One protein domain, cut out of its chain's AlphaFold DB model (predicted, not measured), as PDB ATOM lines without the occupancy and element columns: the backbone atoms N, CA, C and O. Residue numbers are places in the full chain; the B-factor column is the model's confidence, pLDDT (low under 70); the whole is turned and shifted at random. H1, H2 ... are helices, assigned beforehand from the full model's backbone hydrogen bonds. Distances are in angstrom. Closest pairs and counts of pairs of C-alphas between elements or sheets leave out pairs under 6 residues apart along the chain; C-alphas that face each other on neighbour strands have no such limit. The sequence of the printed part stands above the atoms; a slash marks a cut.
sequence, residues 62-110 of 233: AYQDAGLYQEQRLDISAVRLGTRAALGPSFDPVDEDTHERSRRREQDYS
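AT A GLANCE: This is residues 62 to 110 of the 233 residues of an uncharacterized protein of Ophiobolus disseminans (UniProt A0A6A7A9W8). A long helix, H2, has the one-turn helix H1 folded back near its first end, while past its last end the link of residues 88 to 95 turns back and H3 leads away, its residues 99 to 110 sticking out as a free arm. The three helices form no closed core, and no two of them touch. The printed part has 49 residues with three named helices in the order H1, H2, H3 and no named strand, and its class is all helix. The whole is loose, with a radius of gyration of the C-alphas of 13.2 A, and its outline is flat, spanning 37 by 29 by 15 A.

HOW THE PARTS SIT: H2, residues 70 to 87, is the longest helix. H1, residues 62 to 65, is close to H2 but not clearly touching it, with the closest C-alphas, those of Tyr 63 and Arg 73, 6.7 A apart. H3, residues 96 to 110, is apart from H2. H3 is also apart from H1, but only just, their closest C-alphas being 8.1 A apart. Every O i to N i+4 pair is within hydrogen-bond range in H2 and 9 of 11 are in H3, while H1 is too short for such a pair.

IN THESE COORDINATES: H2 measures 25.7 A from C-alpha 70 at (31.696, 1.407, -18.787) to C-alpha 87 at (18.077, 3.335, -40.531). H3 measures 22.5 A and ends at C-alpha 110 at (25.827, -25.958, -40.711). H1 measures 5.1 A and begins at C-alpha 62 at (36.119, -5.823, -28.106).

THE WHOLE: The two C-alphas farthest apart, those of Glu 71 and Ser 110, are 37.5 A from each other. The printed part has no cut. The link from H1 to H2 is tight, the link from H2 to H3 is short, and no link is long. The mean pLDDT of the printed part is 72.7, and residues 93 to 110 are under 70.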
ATOM      1  N   ALA A  62      35.083  -6.594 -27.399       76.06
ATOM      2  CA  ALA A  62      36.119  -5.823 -28.106       76.06
ATOM      3  C   ALA A  62      36.350  -4.439 -27.461       76.06
ATOM      4  O   ALA A  62      37.477  -3.975 -27.338       76.06
ATOM      5  N   TYR A  63      35.288  -3.828 -26.927       76.75
ATOM      6  CA  TYR A  63      35.374  -2.576 -26.177       76.75
ATOM      7  C   TYR A  63      36.074  -2.703 -24.812       76.75
ATOM      8  O   TYR A  63      36.665  -1.736 -24.340       76.75
ATOM      9  N   GLN A  64      35.996  -3.867 -24.156       78.50
ATOM     10  CA  GLN A  64      36.776  -4.158 -22.946       78.50
ATOM     11  C   GLN A  64      38.258  -4.329 -23.276       78.50
ATOM     12  O   GLN A  64      39.093  -3.788 -22.559       78.50
ATOM     13  N   ASP A  65      38.571  -5.019 -24.375       81.06
ATOM     14  CA  ASP A  65      39.949  -5.201 -24.843       81.06
ATOM     15  C   ASP A  65      40.574  -3.864 -25.289       81.06
ATOM     16  O   ASP A  65      41.758  -3.629 -25.065       81.06
ATOM     17  N   ALA A  66      39.764  -2.946 -25.829       82.25
ATOM     18  CA  ALA A  66      40.160  -1.577 -26.171       82.25
ATOM     19  C   ALA A  66      40.322  -0.638 -24.953       82.25
ATOM     20  O   ALA A  66      40.630   0.541 -25.126       82.25
ATOM     21  N   GLY A  67      40.095  -1.122 -23.726       85.00
ATOM     22  CA  GLY A  67      40.262  -0.334 -22.501       85.00
ATOM     23  C   GLY A  67      39.194   0.742 -22.275       85.00
ATOM     24  O   GLY A  67      39.417   1.661 -21.490       85.00
ATOM     25  N   LEU A  68      38.036   0.650 -22.940       87.25
ATOM     26  CA  LEU A  68      36.967   1.638 -22.792       87.25
ATOM     27  C   LEU A  68      36.264   1.510 -21.438       87.25
ATOM     28  O   LEU A  68      35.912   0.416 -20.974       87.25
ATOM     29  N   TYR A  69      35.978   2.661 -20.828       90.19
ATOM     30  CA  TYR A  69      35.215   2.720 -19.585       90.19
ATOM     31  C   TYR A  69      33.770   2.246 -19.793       90.19
ATOM     32  O   TYR A  69      33.272   2.117 -20.912       90.19
ATOM     33  N   GLN A  70      33.078   1.900 -18.704       86.38
ATOM     34  CA  GLN A  70      31.696   1.407 -18.787       86.38
ATOM     35  C   GLN A  70      30.744   2.429 -19.413       86.38
ATOM     36  O   GLN A  70      29.952   2.050 -20.267       86.38
ATOM     37  N   GLU A  71      30.865   3.702 -19.046       89.50
ATOM     38  CA  GLU A  71      30.029   4.789 -19.574       89.50
ATOM     39  C   GLU A  71      30.187   4.926 -21.092       89.50
ATOM     40  O   GLU A  71      29.210   4.848 -21.827       89.50
ATOM     41  N   GLN A  72      31.429   4.947 -21.577       87.06
ATOM     42  CA  GLN A  72      31.731   4.998 -23.011       87.06
ATOM     43  C   GLN A  72      31.148   3.800 -23.775       87.06
ATOM     44  O   GLN A  72      30.651   3.940 -24.889       87.06
ATOM     45  N   ARG A  73      31.173   2.604 -23.172       83.88
ATOM     46  CA  ARG A  73      30.564   1.399 -23.760       83.88
ATOM     47  C   ARG A  73      29.043   1.508 -23.852       83.88
ATOM     48  O   ARG A  73      28.466   1.040 -24.834       83.88
ATOM     49  N   LEU A  74      28.408   2.109 -22.849       87.12
ATOM     50  CA  LEU A  74      26.968   2.360 -22.857       87.12
ATOM     51  C   LEU A  74      26.604   3.382 -23.936       87.12
ATOM     52  O   LEU A  74      25.691   3.110 -24.715       87.12
ATOM     53  N   ASP A  75      27.366   4.465 -24.068       88.88
ATOM     54  CA  ASP A  75      27.136   5.493 -25.090       88.88
ATOM     55  C   ASP A  75      27.233   4.923 -26.509       88.88
ATOM     56  O   ASP A  75      26.337   5.125 -27.331       88.88
ATOM     57  N   ILE A  76      28.267   4.122 -26.790       85.12
ATOM     58  CA  ILE A  76      28.426   3.442 -28.085       85.12
ATOM     59  C   ILE A  76      27.227   2.530 -28.364       85.12
ATOM     60  O   ILE A  76      26.685   2.522 -29.472       85.12
ATOM     61  N   SER A  77      26.773   1.778 -27.356       84.19
ATOM     62  CA  SER A  77      25.608   0.902 -27.504       84.19
ATOM     63  C   SER A  77      24.316   1.687 -27.763       84.19
ATOM     64  O   SER A  77      23.517   1.278 -28.605       84.19
ATOM     65  N   ALA A  78      24.140   2.845 -27.119       85.06
ATOM     66  CA  ALA A  78      22.984   3.713 -27.305       85.06
ATOM     67  C   ALA A  78      22.960   4.323 -28.712       85.06
ATOM     68  O   ALA A  78      21.929   4.277 -29.385       85.06
ATOM     69  N   VAL A  79      24.103   4.806 -29.207       86.44
ATOM     70  CA  VAL A  79      24.238   5.320 -30.580       86.44
ATOM     71  C   VAL A  79      23.980   4.213 -31.603       86.44
ATOM     72  O   VAL A  79      23.258   4.428 -32.577       86.44
ATOM     73  N   ARG A  80      24.494   2.999 -31.377       84.25
ATOM     74  CA  ARG A  80      24.248   1.836 -32.247       84.25
ATOM     75  C   ARG A  80      22.770   1.447 -32.303       84.25
ATOM     76  O   ARG A  80      22.246   1.149 -33.375       84.25
ATOM     77  N   LEU A  81      22.079   1.467 -31.167       83.12
ATOM     78  CA  LEU A  81      20.645   1.192 -31.114       83.12
ATOM     79  C   LEU A  81      19.830   2.308 -31.780       83.12
ATOM     80  O   LEU A  81      18.932   2.007 -32.565       83.12
ATOM     81  N   GLY A  82      20.171   3.575 -31.532       86.38
ATOM     82  CA  GLY A  82      19.510   4.727 -32.147       86.38
ATOM     83  C   GLY A  82      19.679   4.761 -33.666       86.38
ATOM     84  O   GLY A  82      18.714   4.963 -34.397       86.38
ATOM     85  N   THR A  83      20.884   4.474 -34.158       84.44
ATOM     86  CA  THR A  83      21.163   4.390 -35.600       84.44
ATOM     87  C   THR A  83      20.431   3.226 -36.260       84.44
ATOM     88  O   THR A  83      19.840   3.417 -37.318       84.44
ATOM     89  N   ARG A  84      20.369   2.049 -35.624       83.69
ATOM     90  CA  ARG A  84      19.559   0.924 -36.123       83.69
ATOM     91  C   ARG A  84      18.061   1.233 -36.127       83.69
ATOM     92  O   ARG A  84      17.360   0.848 -37.059       83.69
ATOM     93  N   ALA A  85      17.562   1.930 -35.109       84.25
ATOM     94  CA  ALA A  85      16.169   2.362 -35.065       84.25
ATOM     95  C   ALA A  85      15.849   3.368 -36.186       84.25
ATOM     96  O   ALA A  85      14.786   3.280 -36.793       84.25
ATOM     97  N   ALA A  86      16.780   4.276 -36.495       85.50
ATOM     98  CA  ALA A  86      16.611   5.291 -37.535       85.50
ATOM     99  C   ALA A  86      16.757   4.740 -38.966       85.50
ATOM    100  O   ALA A  86      16.002   5.123 -39.854       85.50
ATOM    101  N   LEU A  87      17.725   3.849 -39.198       86.56
ATOM    102  CA  LEU A  87      18.077   3.335 -40.531       86.56
ATOM    103  C   LEU A  87      17.392   2.003 -40.870       86.56
ATOM    104  O   LEU A  87      17.469   1.528 -42.004       86.56
ATOM    105  N   GLY A  88      16.689   1.419 -39.903       80.75
ATOM    106  CA  GLY A  88      15.918   0.198 -40.065       80.75
ATOM    107  C   GLY A  88      16.686  -1.077 -39.691       80.75
ATOM    108  O   GLY A  88      17.905  -1.084 -39.516       80.75
ATOM    109  N   PRO A  89      15.971  -2.208 -39.570       74.62
ATOM    110  CA  PRO A  89      16.509  -3.455 -39.021       74.62
ATOM    111  C   PRO A  89      17.593  -4.117 -39.883       74.62
ATOM    112  O   PRO A  89      18.315  -4.970 -39.358       74.62
ATOM    113  N   SER A  90      17.698  -3.731 -41.160       73.81
ATOM    114  CA  SER A  90      18.731  -4.153 -42.114       73.81
ATOM    115  C   SER A  90      20.047  -3.388 -41.971       73.81
ATOM    116  O   SER A  90      21.051  -3.820 -42.533       73.81
ATOM    117  N   PHE A  91      20.059  -2.270 -41.244       73.12
ATOM    118  CA  PHE A  91      21.280  -1.545 -40.934       73.12
ATOM    119  C   PHE A  91      21.923  -2.141 -39.677       73.12
ATOM    120  O   PHE A  91      21.364  -2.070 -38.579       73.12
ATOM    121  N   ASP A  92      23.104  -2.730 -39.839       71.19
ATOM    122  CA  ASP A  92      23.975  -3.113 -38.732       71.19
ATOM    123  C   ASP A  92      25.282  -2.330 -38.889       71.19
ATOM    124  O   ASP A  92      25.968  -2.524 -39.896       71.19
ATOM    125  N   PRO A  93      25.625  -1.406 -37.970       66.31
ATOM    126  CA  PRO A  93      26.930  -0.771 -37.999       66.31
ATOM    127  C   PRO A  93      27.962  -1.858 -37.692       66.31
ATOM    128  O   PRO A  93      28.086  -2.346 -36.566       66.31
ATOM    129  N   VAL A  94      28.622  -2.301 -38.757       60.94
ATOM    130  CA  VAL A  94      29.608  -3.371 -38.748       60.94
ATOM    131  C   VAL A  94      30.802  -2.930 -37.903       60.94
ATOM    132  O   VAL A  94      31.549  -2.045 -38.303       60.94
ATOM    133  N   ASP A  95      31.007  -3.584 -36.757       58.78
ATOM    134  CA  ASP A  95      32.359  -3.749 -36.219       58.78
ATOM    135  C   ASP A  95      33.027  -4.812 -37.097       58.78
ATOM    136  O   ASP A  95      32.547  -5.952 -37.133       58.78
ATOM    137  N   GLU A  96      34.092  -4.464 -37.819       52.56
ATOM    138  CA  GLU A  96      34.803  -5.368 -38.745       52.56
ATOM    139  C   GLU A  96      35.176  -6.712 -38.080       52.56
ATOM    140  O   GLU A  96      35.048  -7.773 -38.695       52.56
ATOM    141  N   ASP A  97      35.455  -6.707 -36.773       54.72
ATOM    142  CA  ASP A  97      35.741  -7.906 -35.970       54.72
ATOM    143  C   ASP A  97      34.540  -8.846 -35.753       54.72
ATOM    144  O   ASP A  97      34.696 -10.038 -35.449       54.72
ATOM    145  N   THR A  98      33.308  -8.343 -35.863       53.41
ATOM    146  CA  THR A  98      32.091  -9.146 -35.653       53.41
ATOM    147  C   THR A  98      31.653  -9.902 -36.904       53.41
ATOM    148  O   THR A  98      31.065 -10.982 -36.777       53.41
ATOM    149  N   HIS A  99      32.006  -9.414 -38.097       49.03
ATOM    150  CA  HIS A  99      31.666 -10.077 -39.359       49.03
ATOM    151  C   HIS A  99      32.410 -11.402 -39.558       49.03
ATOM    152  O   HIS A  99      31.832 -12.371 -40.057       49.03
ATOM    153  N   GLU A 100      33.658 -11.504 -39.095       52.94
ATOM    154  CA  GLU A 100      34.374 -12.784 -39.099       52.94
ATOM    155  C   GLU A 100      33.759 -13.794 -38.118       52.94
ATOM    156  O   GLU A 100      33.713 -15.001 -38.385       52.94
ATOM    157  N   ARG A 101      33.236 -13.315 -36.980       54.78
ATOM    158  CA  ARG A 101      32.633 -14.165 -35.940       54.78
ATOM    159  C   ARG A 101      31.247 -14.677 -36.330       54.78
ATOM    160  O   ARG A 101      30.931 -15.823 -36.005       54.78
ATOM    161  N   SER A 102      30.431 -13.883 -37.028       54.25
ATOM    162  CA  SER A 102      29.103 -14.331 -37.476       54.25
ATOM    163  C   SER A 102      29.194 -15.405 -38.563       54.25
ATOM    164  O   SER A 102      28.489 -16.410 -38.466       54.25
ATOM    165  N   ARG A 103      30.146 -15.286 -39.503       54.22
ATOM    166  CA  ARG A 103      30.420 -16.327 -40.512       54.22
ATOM    167  C   ARG A 103      30.881 -17.651 -39.900       54.22
ATOM    168  O   ARG A 103      30.462 -18.711 -40.360       54.22
ATOM    169  N   ARG A 104      31.688 -17.616 -38.830       52.34
ATOM    170  CA  ARG A 104      32.044 -18.837 -38.078       52.34
ATOM    171  C   ARG A 104      30.830 -19.457 -37.386       52.34
ATOM    172  O   ARG A 104      30.694 -20.674 -37.402       52.34
ATOM    173  N   ARG A 105      29.915 -18.643 -36.843       54.38
ATOM    174  CA  ARG A 105      28.674 -19.140 -36.226       54.38
ATOM    175  C   ARG A 105      27.759 -19.821 -37.244       54.38
ATOM    176  O   ARG A 105      27.276 -20.908 -36.959       54.38
ATOM    177  N   GLU A 106      27.555 -19.242 -38.427       54.22
ATOM    178  CA  GLU A 106      26.791 -19.896 -39.507       54.22
ATOM    179  C   GLU A 106      27.442 -21.205 -39.980       54.22
ATOM    180  O   GLU A 106      26.745 -22.193 -40.230       54.22
ATOM    181  N   GLN A 107      28.777 -21.267 -40.025       52.66
ATOM    182  CA  GLN A 107      29.496 -22.517 -40.296       52.66
ATOM    183  C   GLN A 107      29.339 -23.556 -39.174       52.66
ATOM    184  O   GLN A 107      29.205 -24.746 -39.447       52.66
ATOM    185  N   ASP A 108      29.290 -23.134 -37.911       54.72
ATOM    186  CA  ASP A 108      29.073 -24.037 -36.776       54.72
ATOM    187  C   ASP A 108      27.620 -24.534 -36.670       54.72
ATOM    188  O   ASP A 108      27.390 -25.634 -36.165       54.72
ATOM    189  N   TYR A 109      26.635 -23.774 -37.169       53.88
ATOM    190  CA  TYR A 109      25.244 -24.238 -37.295       53.88
ATOM    191  C   TYR A 109      25.024 -25.160 -38.504       53.88
ATOM    192  O   TYR A 109      24.104 -25.975 -38.479       53.88
ATOM    193  N   SER A 110      25.862 -25.064 -39.541       55.31
ATOM    194  CA  SER A 110      25.827 -25.958 -40.711       55.31
ATOM    195  C   SER A 110      26.688 -27.216 -40.547       55.31
ATOM    196  O   SER A 110      26.500 -28.194 -41.272       55.31
TER     197      SER A 110